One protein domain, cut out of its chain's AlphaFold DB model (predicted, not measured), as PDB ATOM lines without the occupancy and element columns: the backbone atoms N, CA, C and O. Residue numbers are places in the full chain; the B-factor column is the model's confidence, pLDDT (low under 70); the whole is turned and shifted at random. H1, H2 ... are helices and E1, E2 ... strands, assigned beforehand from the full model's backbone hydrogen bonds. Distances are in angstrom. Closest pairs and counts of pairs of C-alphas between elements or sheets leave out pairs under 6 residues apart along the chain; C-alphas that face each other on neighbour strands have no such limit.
ATOM      1  N   ALA A  10     214.398 270.759 203.340       84.62
ATOM      2  CA  ALA A  10     215.308 271.896 203.322       84.62
ATOM      3  C   ALA A  10     216.675 271.522 202.728       84.62
ATOM      4  O   ALA A  10     217.213 272.259 201.896       84.62
ATOM      5  N   TYR A  11     217.220 270.354 203.093       86.75
ATOM      6  CA  TYR A  11     218.462 269.847 202.503       86.75
ATOM      7  C   TYR A  11     218.323 269.627 200.993       86.75
ATOM      8  O   TYR A  11     219.191 270.041 200.221       86.75
ATOM      9  N   VAL A  12     217.222 269.004 200.565       87.81
ATOM     10  CA  VAL A  12     216.956 268.720 199.150       87.81
ATOM     11  C   VAL A  12     216.858 270.018 198.366       87.81
ATOM     12  O   VAL A  12     217.584 270.175 197.392       87.81
ATOM     13  N   GLN A  13     216.046 270.975 198.812       90.88
ATOM     14  CA  GLN A  13     215.902 272.274 198.150       90.88
ATOM     15  C   GLN A  13     217.248 272.995 198.011       90.88
ATOM     16  O   GLN A  13     217.594 273.463 196.925       90.88
ATOM     17  N   LYS A  14     218.065 273.007 199.074       90.19
ATOM     18  CA  LYS A  14     219.419 273.579 199.030       90.19
ATOM     19  C   LYS A  14     220.317 272.852 198.026       90.19
ATOM     20  O   LYS A  14     221.075 273.493 197.297       90.19
ATOM     21  N   ALA A  15     220.231 271.524 197.960       89.75
ATOM     22  CA  ALA A  15     220.969 270.727 196.987       89.75
ATOM     23  C   ALA A  15     220.503 270.993 195.546       89.75
ATOM     24  O   ALA A  15     221.350 271.046 194.655       89.75
ATOM     25  N   LEU A  16     219.202 271.199 195.311       91.94
ATOM     26  CA  LEU A  16     218.660 271.537 193.991       91.94
ATOM     27  C   LEU A  16     219.172 272.901 193.511       91.94
ATOM     28  O   LEU A  16     219.679 272.994 192.392       91.94
ATOM     29  N   ALA A  17     219.150 273.915 194.380       91.56
ATOM     30  CA  ALA A  17     219.705 275.233 194.080       91.56
ATOM     31  C   ALA A  17     221.199 275.156 193.744       91.56
ATOM     32  O   ALA A  17     221.634 275.653 192.707       91.56
ATOM     33  N   ALA A  18     221.983 274.455 194.567       90.56
ATOM     34  CA  ALA A  18     223.421 274.318 194.348       90.56
ATOM     35  C   ALA A  18     223.774 273.501 193.091       90.56
ATOM     36  O   ALA A  18     224.802 273.750 192.460       90.56
ATOM     37  N   ARG A  19     222.967 272.489 192.740       90.62
ATOM     38  CA  ARG A  19     223.294 271.544 191.659       90.62
ATOM     39  C   ARG A  19     222.662 271.850 190.324       90.62
ATOM     40  O   ARG A  19     223.233 271.416 189.335       90.62
ATOM     41  N   PHE A  20     221.540 272.549 190.279       93.12
ATOM     42  CA  PHE A  20     220.828 272.830 189.032       93.12
ATOM     43  C   PHE A  20     220.566 274.325 188.833       93.12
ATOM     44  O   PHE A  20     220.086 274.710 187.775       93.12
ATOM     45  N   GLY A  21     220.893 275.173 189.817       90.62
ATOM     46  CA  GLY A  21     220.645 276.613 189.735       90.62
ATOM     47  C   GLY A  21     219.166 276.987 189.864       90.62
ATOM     48  O   GLY A  21     218.788 278.083 189.467       90.62
ATOM     49  N   VAL A  22     218.327 276.091 190.401       89.38
ATOM     50  CA  VAL A  22     216.875 276.296 190.530       89.38
ATOM     51  C   VAL A  22     216.455 276.459 191.988       89.38
ATOM     52  O   VAL A  22     216.843 275.673 192.851       89.38
ATOM     53  N   GLN A  23     215.636 277.471 192.263       90.50
ATOM     54  CA  GLN A  23     215.053 277.720 193.582       90.50
ATOM     55  C   GLN A  23     213.669 277.069 193.646       90.50
ATOM     56  O   GLN A  23     212.656 277.720 193.414       90.50
ATOM     57  N   LEU A  24     213.635 275.761 193.901       91.44
ATOM     58  CA  LEU A  24     212.385 275.013 194.041       91.44
ATOM     59  C   LEU A  24     211.987 274.917 195.512       91.44
ATOM     60  O   LEU A  24     212.819 274.581 196.356       91.44
ATOM     61  N   VAL A  25     210.709 275.162 195.794       93.94
ATOM     62  CA  VAL A  25     210.089 274.908 197.099       93.94
ATOM     63  C   VAL A  25     209.167 273.707 196.947       93.94
ATOM     64  O   VAL A  25     208.256 273.731 196.125       93.94
ATOM     65  N   ILE A  26     209.432 272.642 197.696       93.50
ATOM     66  CA  ILE A  26     208.663 271.400 197.650       93.50
ATOM     67  C   ILE A  26     207.382 271.597 198.458       93.50
ATOM     68  O   ILE A  26     207.445 271.886 199.650       93.50
ATOM     69  N   ASP A  27     206.239 271.394 197.811       93.44
ATOM     70  CA  ASP A  27     204.918 271.452 198.439       93.44
ATOM     71  C   ASP A  27     204.533 270.080 199.012       93.44
ATOM     72  O   ASP A  27     204.390 269.896 200.221       93.44
ATOM     73  N   ARG A  28     204.465 269.060 198.145       93.38
ATOM     74  CA  ARG A  28     204.080 267.697 198.542       93.38
ATOM     75  C   ARG A  28     204.922 266.629 197.863       93.38
ATOM     76  O   ARG A  28     205.182 266.676 196.663       93.38
ATOM     77  N   VAL A  29     205.309 265.605 198.621       94.94
ATOM     78  CA  VAL A  29     206.049 264.444 198.103       94.94
ATOM     79  C   VAL A  29     205.066 263.338 197.726       94.94
ATOM     80  O   VAL A  29     204.286 262.899 198.565       94.94
ATOM     81  N   VAL A  30     205.126 262.872 196.478       95.81
ATOM     82  CA  VAL A  30     204.256 261.810 195.943       95.81
ATOM     83  C   VAL A  30     204.870 260.433 196.170       95.81
ATOM     84  O   VAL A  30     204.193 259.501 196.594       95.81
ATOM     85  N   ALA A  31     206.166 260.301 195.893       95.19
ATOM     86  CA  ALA A  31     206.914 259.065 196.068       95.19
ATOM     87  C   ALA A  31     208.305 259.397 196.607       95.19
ATOM     88  O   ALA A  31     208.972 260.305 196.107       95.19
ATOM     89  N   ARG A  32     208.748 258.675 197.637       92.31
ATOM     90  CA  ARG A  32     210.006 258.955 198.333       92.31
ATOM     91  C   ARG A  32     210.960 257.782 198.203       92.31
ATOM     92  O   ARG A  32     210.610 256.675 198.596       92.31
ATOM     93  N   ASN A  33     212.177 258.062 197.743       92.69
ATOM     94  CA  ASN A  33     213.305 257.129 197.752       92.69
ATOM     95  C   ASN A  33     212.967 255.767 197.118       92.69
ATOM     96  O   ASN A  33     213.475 254.734 197.553       92.69
ATOM     97  N   ILE A  34     212.114 255.779 196.092       95.62
ATOM     98  CA  ILE A  34     211.666 254.575 195.403       95.62
ATOM     99  C   ILE A  34     212.820 253.968 194.614       95.62
ATOM    100  O   ILE A  34     213.651 254.693 194.060       95.62
ATOM    101  N   ALA A  35     212.870 252.641 194.542       96.06
ATOM    102  CA  ALA A  35     213.857 251.955 193.722       96.06
ATOM    103  C   ALA A  35     213.602 252.278 192.241       96.06
ATOM    104  O   ALA A  35     212.539 251.985 191.701       96.06
ATOM    105  N   ALA A  36     214.583 252.885 191.579       94.00
ATOM    106  CA  ALA A  36     214.498 253.331 190.188       94.00
ATOM    107  C   ALA A  36     215.354 252.456 189.248       94.00
ATOM    108  O   ALA A  36     215.679 252.836 188.126       94.00
ATOM    109  N   GLY A  37     215.762 251.282 189.729       88.50
ATOM    110  CA  GLY A  37     216.690 250.356 189.090       88.50
ATOM    111  C   GLY A  37     217.431 249.552 190.157       88.50
ATOM    112  O   GLY A  37     216.956 249.442 191.282       88.50
ATOM    113  N   LEU A  38     218.611 249.023 189.816       82.94
ATOM    114  CA  LEU A  38     219.387 248.181 190.738       82.94
ATOM    115  C   LEU A  38     219.956 248.972 191.931       82.94
ATOM    116  O   LEU A  38     219.883 248.527 193.067       82.94
ATOM    117  N   ALA A  39     220.527 250.151 191.663       88.50
ATOM    118  CA  ALA A  39     221.169 251.001 192.674       88.50
ATOM    119  C   ALA A  39     220.649 252.448 192.685       88.50
ATOM    120  O   ALA A  39     220.922 253.204 193.618       88.50
ATOM    121  N   ALA A  40     219.925 252.855 191.640       94.62
ATOM    122  CA  ALA A  40     219.353 254.188 191.548       94.62
ATOM    123  C   ALA A  40     218.067 254.279 192.373       94.62
ATOM    124  O   ALA A  40     217.267 253.343 192.417       94.62
ATOM    125  N   LYS A  41     217.854 255.442 192.974       96.00
ATOM    126  CA  LYS A  41     216.631 255.839 193.657       96.00
ATOM    127  C   LYS A  41     216.024 257.048 192.956       96.00
ATOM    128  O   LYS A  41     216.734 257.824 192.310       96.00
ATOM    129  N   ALA A  42     214.720 257.214 193.112       96.75
ATOM    130  CA  ALA A  42     214.012 258.407 192.685       96.75
ATOM    131  C   ALA A  42     213.105 258.937 193.798       96.75
ATOM    132  O   ALA A  42     212.589 258.182 194.623       96.75
ATOM    133  N   SER A  43     212.896 260.247 193.804       96.38
ATOM    134  CA  SER A  43     211.865 260.910 194.597       96.38
ATOM    135  C   SER A  43     211.054 261.809 193.676       96.38
ATOM    136  O   SER A  43     211.628 262.566 192.895       96.38
ATOM    137  N   VAL A  44     209.731 261.714 193.757       97.25
ATOM    138  CA  VAL A  44     208.785 262.477 192.938       97.25
ATOM    139  C   VAL A  44     207.978 263.387 193.850       97.25
ATOM    140  O   VAL A  44     207.452 262.935 194.871       97.25
ATOM    141  N   PHE A  45     207.899 264.669 193.511       96.56
ATOM    142  CA  PHE A  45     207.278 265.686 194.353       96.56
ATOM    143  C   PHE A  45     206.733 266.845 193.524       96.56
ATOM    144  O   PHE A  45     207.269 267.170 192.467       96.56
ATOM    145  N   PHE A  46     205.676 267.472 194.024       96.44
ATOM    146  CA  PHE A  46     205.193 268.746 193.514       96.44
ATOM    147  C   PHE A  46     205.957 269.888 194.173       96.44
ATOM    148  O   PHE A  46     206.247 269.833 195.374       96.44
ATOM    149  N   ALA A  47     206.258 270.918 193.393       95.25
ATOM    150  CA  ALA A  47     206.693 272.197 193.925       95.25
ATOM    151  C   ALA A  47     205.498 273.153 194.094       95.25
ATOM    152  O   ALA A  47     204.389 272.881 193.634       95.25
ATOM    153  N   THR A  48     205.721 274.278 194.771       93.75
ATOM    154  CA  THR A  48     204.692 275.306 195.025       93.75
ATOM    155  C   THR A  48     204.184 275.996 193.757       93.75
ATOM    156  O   THR A  48     203.171 276.682 193.800       93.75
ATOM    157  N   ASP A  49     204.875 275.828 192.630       93.00
ATOM    158  CA  ASP A  49     204.424 276.265 191.304       93.00
ATOM    159  C   ASP A  49     203.396 275.306 190.667       93.00
ATOM    160  O   ASP A  49     202.969 275.517 189.531       93.00
ATOM    161  N   GLY A  50     203.012 274.239 191.377       93.50
ATOM    162  CA  GLY A  50     202.069 273.223 190.916       93.50
ATOM    163  C   GLY A  50     202.665 272.215 189.930       93.50
ATOM    164  O   GLY A  50     201.950 271.322 189.466       93.50
ATOM    165  N   GLN A  51     203.957 272.313 189.607       96.50
ATOM    166  CA  GLN A  51     204.621 271.410 188.673       96.50
ATOM    167  C   GLN A  51     205.173 270.175 189.380       96.50
ATOM    168  O   GLN A  51     205.526 270.198 190.563       96.50
ATOM    169  N   LEU A  52     205.235 269.070 188.637       97.56
ATOM    170  CA  LEU A  52     205.733 267.797 189.132       97.56
ATOM    171  C   LEU A  52     207.201 267.613 188.742       97.56
ATOM    172  O   LEU A  52     207.573 267.693 187.572       97.56
ATOM    173  N   TYR A  53     208.029 267.298 189.730       97.75
ATOM    174  CA  TYR A  53     209.457 267.071 189.556       97.75
ATOM    175  C   TYR A  53     209.849 265.663 189.984       97.75
ATOM    176  O   TYR A  53     209.266 265.074 190.900       97.75
ATOM    177  N   CYS A  54     210.890 265.133 189.347       97.75
ATOM    178  CA  CYS A  54     211.531 263.887 189.739       97.75
ATOM    179  C   CYS A  54     213.033 264.098 189.946       97.75
ATOM    180  O   CYS A  54     213.752 264.512 189.036       97.75
ATOM    181  N   LEU A  55     213.507 263.788 191.151       97.38
ATOM    182  CA  LEU A  55     214.920 263.753 191.510       97.38
ATOM    183  C   LEU A  55     215.408 262.304 191.457       97.38
ATOM    184  O   LEU A  55     214.972 261.482 192.262       97.38
ATOM    185  N   VAL A  56     216.340 262.004 190.556       96.69
ATOM    186  CA  VAL A  56     216.983 260.689 190.423       96.69
ATOM    187  C   VAL A  56     218.409 260.764 190.954       96.69
ATOM    188  O   VAL A  56     219.150 261.699 190.653       96.69
ATOM    189  N   TYR A  57     218.819 259.784 191.751       95.00
ATOM    190  CA  TYR A  57     220.139 259.770 192.375       95.00
ATOM    191  C   TYR A  57     220.581 258.346 192.723       95.00
ATOM    192  O   TYR A  57     219.772 257.432 192.841       95.00
ATOM    193  N   GLY A  58     221.880 258.134 192.906       91.69
ATOM    194  CA  GLY A  58     222.407 256.831 193.313       91.69
ATOM    195  C   GLY A  58     223.906 256.862 193.598       91.69
ATOM    196  O   GLY A  58     224.549 257.884 193.349       91.69
ATOM    197  N   PRO A  59     224.481 255.767 194.120       89.81
ATOM    198  CA  PRO A  59     225.921 255.671 194.357       89.81
ATOM    199  C   PRO A  59     226.721 255.482 193.057       89.81
ATOM    200  O   PRO A  59     227.872 255.901 192.967       89.81
ATOM    201  N   SER A  60     226.111 254.872 192.039       87.75
ATOM    202  CA  SER A  60     226.729 254.610 190.736       87.75
ATOM    203  C   SER A  60     226.693 255.841 189.827       87.75
ATOM    204  O   SER A  60     225.813 256.696 189.939       87.75
ATOM    205  N   ARG A  61     227.622 255.923 188.869       90.69
ATOM    206  CA  ARG A  61     227.552 256.916 187.787       90.69
ATOM    207  C   ARG A  61     226.275 256.682 186.973       90.69
ATOM    208  O   ARG A  61     226.051 255.569 186.514       90.69
ATOM    209  N   LEU A  62     225.476 257.731 186.789       94.50
ATOM    210  CA  LEU A  62     224.335 257.733 185.873       94.50
ATOM    211  C   LEU A  62     224.658 258.645 184.697       94.50
ATOM    212  O   LEU A  62     225.321 259.671 184.882       94.50
ATOM    213  N   LEU A  63     224.209 258.268 183.506       97.00
ATOM    214  CA  LEU A  63     224.280 259.092 182.306       97.00
ATOM    215  C   LEU A  63     222.895 259.660 181.975       97.00
ATOM    216  O   LEU A  63     221.875 259.120 182.411       97.00
ATOM    217  N   LEU A  64     222.828 260.709 181.152       97.56
ATOM    218  CA  LEU A  64     221.546 261.247 180.677       97.56
ATOM    219  C   LEU A  64     220.673 260.155 180.029       97.56
ATOM    220  O   LEU A  64     219.461 260.120 180.239       97.56
ATOM    221  N   GLY A  65     221.279 259.241 179.266       97.31
ATOM    222  CA  GLY A  65     220.581 258.105 178.664       97.31
ATOM    223  C   GLY A  65     219.967 257.152 179.693       97.31
ATOM    224  O   GLY A  65     218.856 256.665 179.484       97.31
ATOM    225  N   ASP A  66     220.644 256.926 180.820       96.44
ATOM    226  CA  ASP A  66     220.124 256.091 181.907       96.44
ATOM    227  C   ASP A  66     218.953 256.779 182.597       96.44
ATOM    228  O   ASP A  66     217.905 256.170 182.782       96.44
ATOM    229  N   VAL A  67     219.087 258.071 182.897       97.25
ATOM    230  CA  VAL A  67     218.032 258.874 183.531       97.25
ATOM    231  C   VAL A  67     216.776 258.931 182.657       97.25
ATOM    232  O   VAL A  67     215.669 258.767 183.168       97.25
ATOM    233  N   LYS A  68     216.927 259.074 181.332       97.56
ATOM    234  CA  LYS A  68     215.809 258.986 180.376       97.56
ATOM    235  C   LYS A  68     215.089 257.638 180.458       97.56
ATOM    236  O   LYS A  68     213.862 257.601 180.504       97.56
ATOM    237  N   LYS A  69     215.839 256.530 180.506       96.44
ATOM    238  CA  LYS A  69     215.264 255.181 180.658       96.44
ATOM    239  C   LYS A  69     214.588 255.002 182.016       96.44
ATOM    240  O   LYS A  69     213.525 254.390 182.075       96.44
ATOM    241  N   ILE A  70     215.191 255.531 183.080       96.81
ATOM    242  CA  ILE A  70     214.633 255.508 184.433       96.81
ATOM    243  C   ILE A  70     213.279 256.211 184.437       96.81
ATOM    244  O   ILE A  70     212.307 255.572 184.821       96.81
ATOM    245  N   ALA A  71     213.198 257.452 183.945       97.56
ATOM    246  CA  ALA A  71     211.960 258.233 183.908       97.56
ATOM    247  C   ALA A  71     210.808 257.450 183.266       97.56
ATOM    248  O   ALA A  71     209.755 257.290 183.877       97.56
ATOM    249  N   VAL A  72     211.045 256.864 182.087       97.06
ATOM    250  CA  VAL A  72     210.040 256.049 181.389       97.06
ATOM    251  C   VAL A  72     209.628 254.825 182.211       97.06
ATOM    252  O   VAL A  72     208.441 254.518 182.288       97.06
ATOM    253  N   ARG A  73     210.585 254.129 182.836       95.69
ATOM    254  CA  ARG A  73     210.322 252.913 183.625       95.69
ATOM    255  C   ARG A  73     209.563 253.181 184.921       95.69
ATOM    256  O   ARG A  73     208.755 252.350 185.312       95.69
ATOM    257  N   ILE A  74     209.782 254.334 185.554       96.88
ATOM    258  CA  ILE A  74     209.027 254.739 186.749       96.88
ATOM    259  C   ILE A  74     207.670 255.379 186.408       96.88
ATOM    260  O   ILE A  74     206.980 255.838 187.315       96.88
ATOM    261  N   GLY A  75     207.265 255.382 185.132       97.06
ATOM    262  CA  GLY A  75     205.950 255.854 184.689       97.06
ATOM    263  C   GLY A  75     205.886 257.338 184.333       97.06
ATOM    264  O   GLY A  75     204.801 257.903 184.308       97.06
ATOM    265  N   LEU A  76     207.011 258.000 184.055       98.00
ATOM    266  CA  LEU A  76     207.051 259.439 183.779       98.00
ATOM    267  C   LEU A  76     207.355 259.729 182.305       98.00
ATOM    268  O   LEU A  76     208.234 259.113 181.691       98.00
ATOM    269  N   ARG A  77     206.674 260.733 181.751       97.62
ATOM    270  CA  ARG A  77     207.108 261.442 180.544       97.62
ATOM    271  C   ARG A  77     207.830 262.712 180.979       97.62
ATOM    272  O   ARG A  77     207.267 263.547 181.675       97.62
ATOM    273  N   ALA A  78     209.102 262.818 180.615       97.38
ATOM    274  CA  ALA A  78     209.924 263.973 180.944       97.38
ATOM    275  C   ALA A  78     209.703 265.098 179.930       97.38
ATOM    276  O   ALA A  78     209.720 264.841 178.727       97.38
ATOM    277  N   GLU A  79     209.582 266.326 180.421       96.06
ATOM    278  CA  GLU A  79     209.582 267.527 179.591       96.06
ATOM    279  C   GLU A  79     210.989 268.103 179.465       96.06
ATOM    280  O   GLU A  79     211.501 268.316 178.370       96.06
ATOM    281  N   THR A  80     211.634 268.329 180.611       95.50
ATOM    282  CA  THR A  80     212.941 268.984 180.695       95.50
ATOM    283  C   THR A  80     213.852 268.215 181.639       95.50
ATOM    284  O   THR A  80     213.445 267.788 182.718       95.50
ATOM    285  N   PHE A  81     215.116 268.071 181.245       96.94
ATOM    286  CA  PHE A  81     216.190 267.576 182.103       96.94
ATOM    287  C   PHE A  81     217.059 268.767 182.497       96.94
ATOM    288  O   PHE A  81     217.710 269.359 181.638       96.94
ATOM    289  N   PHE A  82     217.063 269.140 183.777       96.44
ATOM    290  CA  PHE A  82     217.795 270.325 184.222       96.44
ATOM    291  C   PHE A  82     219.299 270.077 184.170       96.44
ATOM    292  O   PHE A  82     219.777 269.130 184.806       96.44
ATOM    293  N   PRO A  83     220.071 270.905 183.460       94.50
ATOM    294  CA  PRO A  83     221.496 270.683 183.357       94.50
ATOM    295  C   PRO A  83     222.194 270.898 184.710       94.50
ATOM    296  O   PRO A  83     221.793 271.759 185.504       94.50
ATOM    297  N   PRO A  84     223.268 270.145 184.992       92.69
ATOM    298  CA  PRO A  84     224.120 270.396 186.143       92.69
ATOM    299  C   PRO A  84     224.655 271.831 186.160       92.69
ATOM    300  O   PRO A  84     224.989 272.413 185.131       92.69
ATOM    301  N   ARG A  85     224.775 272.383 187.366       87.31
ATOM    302  CA  ARG A  85     225.276 273.727 187.679       87.31
ATOM    303  C   ARG A  85     224.547 274.854 186.938       87.31
ATOM    304  O   ARG A  85     225.110 275.932 186.795       87.31
ATOM    305  N   GLY A  86     223.327 274.604 186.456       81.81
ATOM    306  CA  GLY A  86     222.565 275.578 185.679       81.81
ATOM    307  C   GLY A  86     223.216 275.937 184.341       81.81
ATOM    308  O   GLY A  86     222.947 277.014 183.829       81.81
ATOM    309  N   TYR A 123     225.191 262.437 184.630       96.00
ATOM    310  CA  TYR A 123     223.991 263.070 185.152       96.00
ATOM    311  C   TYR A 123     223.508 262.401 186.442       96.00
ATOM    312  O   TYR A 123     222.512 261.684 186.475       96.00
ATOM    313  N   ASN A 124     224.273 262.603 187.519       93.31
ATOM    314  CA  ASN A 124     223.933 262.135 188.859       93.31
ATOM    315  C   ASN A 124     224.317 263.189 189.912       93.31
ATOM    316  O   ASN A 124     225.502 263.518 190.043       93.31
ATOM    317  N   PRO A 125     223.364 263.678 190.715       94.19
ATOM    318  CA  PRO A 125     221.928 263.462 190.642       94.19
ATOM    319  C   PRO A 125     221.366 264.162 189.412       94.19
ATOM    320  O   PRO A 125     222.004 265.036 188.825       94.19
ATOM    321  N   ALA A 126     220.156 263.776 189.054       96.56
ATOM    322  CA  ALA A 126     219.414 264.306 187.933       96.56
ATOM    323  C   ALA A 126     218.082 264.875 188.409       96.56
ATOM    324  O   ALA A 126     217.431 264.280 189.266       96.56
ATOM    325  N   LEU A 127     217.680 266.005 187.838       97.56
ATOM    326  CA  LEU A 127     216.404 266.648 188.118       97.56
ATOM    327  C   LEU A 127     215.603 266.745 186.826       97.56
ATOM    328  O   LEU A 127     216.079 267.248 185.811       97.56
ATOM    329  N   ILE A 128     214.370 266.269 186.884       97.88
ATOM    330  CA  ILE A 128     213.485 266.157 185.735       97.88
ATOM    331  C   ILE A 128     212.231 266.969 186.025       97.88
ATOM    332  O   ILE A 128     211.617 266.782 187.077       97.88
ATOM    333  N   LEU A 129     211.845 267.828 185.085       97.50
ATOM    334  CA  LEU A 129     210.493 268.366 185.006       97.50
ATOM    335  C   LEU A 129     209.615 267.336 184.306       97.50
ATOM    336  O   LEU A 129     209.925 266.907 183.188       97.50
ATOM    337  N   VAL A 130     208.564 266.902 184.983       98.12
ATOM    338  CA  VAL A 130     207.639 265.900 184.467       98.12
ATOM    339  C   VAL A 130     206.562 266.607 183.655       98.12
ATOM    340  O   VAL A 130     205.988 267.588 184.109       98.12
ATOM    341  N   ASP A 131     206.289 266.082 182.467       97.50
ATOM    342  CA  ASP A 131     205.170 266.504 181.624       97.50
ATOM    343  C   ASP A 131     203.896 265.737 182.003       97.50
ATOM    344  O   ASP A 131     202.809 266.291 182.115       97.50
ATOM    345  N   GLU A 132     204.040 264.431 182.245       97.19
ATOM    346  CA  GLU A 132     202.923 263.523 182.495       97.19
ATOM    347  C   GLU A 132     203.345 262.323 183.355       97.19
ATOM    348  O   GLU A 132     204.455 261.795 183.209       97.19
ATOM    349  N   VAL A 133     202.425 261.853 184.203       97.81
ATOM    350  CA  VAL A 133     202.492 260.525 184.830       97.81
ATOM    351  C   VAL A 133     201.629 259.552 184.028       97.81
ATOM    352  O   VAL A 133     200.399 259.631 184.045       97.81
ATOM    353  N   LYS A 134     202.279 258.605 183.353       94.69
ATOM    354  CA  LYS A 134     201.619 257.612 182.504       94.69
ATOM    355  C   LYS A 134     200.697 256.724 183.324       94.69
ATOM    356  O   LYS A 134     201.074 256.216 184.382       94.69
ATOM    357  N   ASP A 135     199.484 256.542 182.815       93.81
ATOM    358  CA  ASP A 135     198.434 255.709 183.407       93.81
ATOM    359  C   ASP A 135     198.097 256.067 184.868       93.81
ATOM    360  O   ASP A 135     197.473 255.276 185.572       93.81
ATOM    361  N   GLY A 136     198.519 257.240 185.356       95.75
ATOM    362  CA  GLY A 136     198.305 257.685 186.731       95.75
ATOM    363  C   GLY A 136     199.115 256.936 187.800       95.75
ATOM    364  O   GLY A 136     198.751 256.991 188.979       95.75
ATOM    365  N   HIS A 137     200.179 256.215 187.429       96.94
ATOM    366  CA  HIS A 137     200.962 255.389 188.353       96.94
ATOM    367  C   HIS A 137     202.459 255.707 188.300       96.94
ATOM    368  O   HIS A 137     203.069 255.767 187.237       96.94
ATOM    369  N   ILE A 138     203.067 255.828 189.481       97.31
ATOM    370  CA  ILE A 138     204.520 255.874 189.650       97.31
ATOM    371  C   ILE A 138     204.984 254.482 190.062       97.31
ATOM    372  O   ILE A 138     204.481 253.920 191.040       97.31
ATOM    373  N   TYR A 139     205.958 253.938 189.340       97.31
ATOM    374  CA  TYR A 139     206.464 252.582 189.545       97.31
ATOM    375  C   TYR A 139     207.814 252.572 190.253       97.31
ATOM    376  O   TYR A 139     208.620 253.486 190.104       97.31
ATOM    377  N   GLN A 140     208.080 251.492 190.982       97.00
ATOM    378  CA  GLN A 140     209.383 251.176 191.558       97.00
ATOM    379  C   GLN A 140     209.838 249.788 191.124       97.00
ATOM    380  O   GLN A 140     209.013 248.890 190.928       97.00
ATOM    381  N   ALA A 141     211.149 249.619 191.000       95.00
ATOM    382  CA  ALA A 141     211.755 248.330 190.728       95.00
ATOM    383  C   ALA A 141     211.479 247.363 191.889       95.00
ATOM    384  O   ALA A 141     211.571 247.728 193.065       95.00
ATOM    385  N   ASP A 142     211.126 246.133 191.541       93.25
ATOM    386  CA  ASP A 142     210.819 245.067 192.484       93.25
ATOM    387  C   ASP A 142     211.152 243.715 191.861       93.25
ATOM    388  O   ASP A 142     210.519 243.318 190.885       93.25
ATOM    389  N   SER A 143     212.147 243.019 192.411       88.88
ATOM    390  CA  SER A 143     212.571 241.701 191.922       88.88
ATOM    391  C   SER A 143     211.489 240.637 192.071       88.88
ATOM    392  O   SER A 143     211.483 239.678 191.304       88.88
ATOM    393  N   ASP A 144     210.573 240.821 193.022       89.44
ATOM    394  CA  ASP A 144     209.539 239.837 193.339       89.44
ATOM    395  C   ASP A 144     208.281 240.039 192.475       89.44
ATOM    396  O   ASP A 144     207.404 239.175 192.406       89.44
ATOM    397  N   ALA A 145     208.186 241.172 191.770       88.19
ATOM    398  CA  ALA A 145     207.100 241.451 190.847       88.19
ATOM    399  C   ALA A 145     207.313 240.730 189.506       88.19
ATOM    400  O   ALA A 145     208.400 240.753 188.932       88.19
ATOM    401  N   ARG A 146     206.238 240.180 188.925       85.00
ATOM    402  CA  ARG A 146     206.283 239.444 187.643       85.00
ATOM    403  C   ARG A 146     206.907 240.241 186.486       85.00
ATOM    404  O   ARG A 146     207.521 239.655 185.603       85.00
ATOM    405  N   SER A 147     206.721 241.559 186.464       86.31
ATOM    406  CA  SER A 147     207.290 242.462 185.454       86.31
ATOM    407  C   SER A 147     208.642 243.065 185.862       86.31
ATOM    408  O   SER A 147     209.237 243.798 185.073       86.31
ATOM    409  N   GLY A 148     209.113 242.814 187.086       90.62
ATOM    410  CA  GLY A 148     210.234 243.522 187.707       90.62
ATOM    411  C   GLY A 148     209.878 244.910 188.264       90.62
ATOM    412  O   GLY A 148     210.772 245.638 188.698       90.62
ATOM    413  N   TRP A 149     208.598 245.308 188.214       93.44
ATOM    414  CA  TRP A 149     208.109 246.629 188.629       93.44
ATOM    415  C   TRP A 149     206.774 246.528 189.371       93.44
ATOM    416  O   TRP A 149     205.875 245.796 188.954       93.44
ATOM    417  N   ARG A 150     206.606 247.325 190.429       95.12
ATOM    418  CA  ARG A 150     205.342 247.476 191.171       95.12
ATOM    419  C   ARG A 150     204.955 248.943 191.301       95.12
ATOM    420  O   ARG A 150     205.813 249.821 191.251       95.12
ATOM    421  N   VAL A 151     203.671 249.212 191.509       96.44
ATOM    422  CA  VAL A 151     203.192 250.568 191.807       96.44
ATOM    423  C   VAL A 151     203.743 251.007 193.165       96.44
ATOM    424  O   VAL A 151     203.584 250.308 194.163       96.44
ATOM    425  N   ALA A 152     204.397 252.164 193.195       96.12
ATOM    426  CA  ALA A 152     204.860 252.819 194.414       96.12
ATOM    427  C   ALA A 152     203.863 253.873 194.908       96.12
ATOM    428  O   ALA A 152     203.647 254.002 196.109       96.12
ATOM    429  N   ALA A 153     203.254 254.618 193.983       96.81
ATOM    430  CA  ALA A 153     202.252 255.631 194.288       96.81
ATOM    431  C   ALA A 153     201.285 255.816 193.112       96.81
ATOM    432  O   ALA A 153     201.638 255.572 191.956       96.81
ATOM    433  N   LYS A 154     200.070 256.281 193.410       96.50
ATOM    434  CA  LYS A 154     199.100 256.736 192.406       96.50
ATOM    435  C   LYS A 154     199.165 258.257 192.312       96.50
ATOM    436  O   LYS A 154     199.147 258.933 193.337       96.50
ATOM    437  N   CYS A 155     199.248 258.785 191.099       94.19
ATOM    438  CA  CYS A 155     199.295 260.216 190.831       94.19
ATOM    439  C   CYS A 155     198.843 260.472 189.395       94.19
ATOM    440  O   CYS A 155     199.533 260.084 188.462       94.19
ATOM    441  N   GLN A 156     197.694 261.121 189.224       94.81
ATOM    442  CA  GLN A 156     197.283 261.641 187.923       94.81
ATOM    443  C   GLN A 156     197.877 263.035 187.750       94.81
ATOM    444  O   GLN A 156     197.703 263.894 188.617       94.81
ATOM    445  N   TYR A 157     198.612 263.233 186.661       95.62
ATOM    446  CA  TYR A 157     199.234 264.507 186.346       95.62
ATOM    447  C   TYR A 157     199.521 264.600 184.850       95.62
ATOM    448  O   TYR A 157     200.142 263.696 184.286       95.62
ATOM    449  N   HIS A 158     199.121 265.716 184.249       94.75
ATOM    450  CA  HIS A 158     199.511 266.139 182.914       94.75
ATOM    451  C   HIS A 158     199.636 267.665 182.930       94.75
ATOM    452  O   HIS A 158     198.691 268.361 183.303       94.75
ATOM    453  N   ARG A 159     200.796 268.210 182.554       86.69
ATOM    454  CA  ARG A 159     201.099 269.641 182.722       86.69
ATOM    455  C   ARG A 159     200.161 270.553 181.923       86.69
ATOM    456  O   ARG A 159     199.908 271.676 182.341       86.69
TER     457      ARG A 159
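What this domain is: This is residues 10 to 86 and 123 to 159 of the 163 residues of an uncharacterized protein of Candidatus Saccharibacteria bacterium (UniProt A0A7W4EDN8). A strongly twisted wall of five strands is partly faced by the hairpin E6 E7, a small second sheet; together they make a lopsided sandwich, pinched where E1 comes near E6. H2 packs beside E6 and crosses the large sheet over E3, while H1 sits beside the strands near the first residue of E1 and the last of E4. The printed part has 114 residues with two named helices and seven named strands, in the order H1 E1 E2 E3 H2 E4 E5 E6 E7, a mixed class. The large sheet runs E1 E2 E3 E5 E4, all antiparallel. The whole is compact, with a radius of gyration of the C-alphas of 13.1 A and spans of 40 by 30 by 23 A.

How they stand to each other: Start with E1, residues 26 to 35, E2, residues 41 to 47, and E3, residues 52 to 57: they form a meander, each strand the antiparallel neighbour of the one before. Look for N 30 and O 44 at 2.8 A, and N 43 and O 55 at 2.9 A. Beyond E3 come E5, residues 126 to 133, with N 54 and O 128 at 2.9 A, and the edge strand E4, residues 76 to 82, with N 131 and O 77 at 2.8 A. E1 bends by 59 degrees at residue 30, and E5 by 67 degrees at residue 130. E6, residues 137 to 141, and E7, residues 149 to 154, form a hairpin, with N 140 and O 150 at 2.8 A. This small sheet and the large one form a sandwich, two sheets face to face, their facing parts 9.4 A centre to centre. The closest C-alphas of E1 and E6 are those of Ala 35 and Gln 140, 5.0 A apart. H2, residues 64 to 73, is on the large sheet at a height of 7.9 A, over E3, and runs across the strands at 65 degrees to E3 on the local plane. E3, H2 and E4 make a split strand-helix-strand unit, two strands of one sheet that are not neighbours, with a helix between them along the chain and E5 between them in the sheet; its crossover is right-handed. H1, residues 10 to 20, is on that sheet but over none of its strands, only just, with 2 of its C-alphas falling on E5. Its Phe 20 has its C-alpha 6.2 A from that of Phe 82 in E4. In H1 and H2 every O i to N i+4 pair is within hydrogen-bond range.

Where its parts are: Find C-alpha 26 at (208.663, 271.400, 197.650); E1 runs 20.5 A to Ala 35. E2 measures 19.1 A, E5 17.6 A and E3 16.8 A. H1 begins at C-alpha 10, (215.308, 271.896, 203.322). E7 ends at C-alpha 154, (199.100, 256.736, 192.406).

The domain as a whole: The C-alphas of Gly 21 and Arg 146 are the farthest apart, 39.9 A. Residues 87 to 122 are not printed; C-alphas 86 and 123 are 12.6 A apart across this cut. Of the links printed whole, none is long. The printed part has a mean pLDDT of 94.0, and no printed residue is under 70.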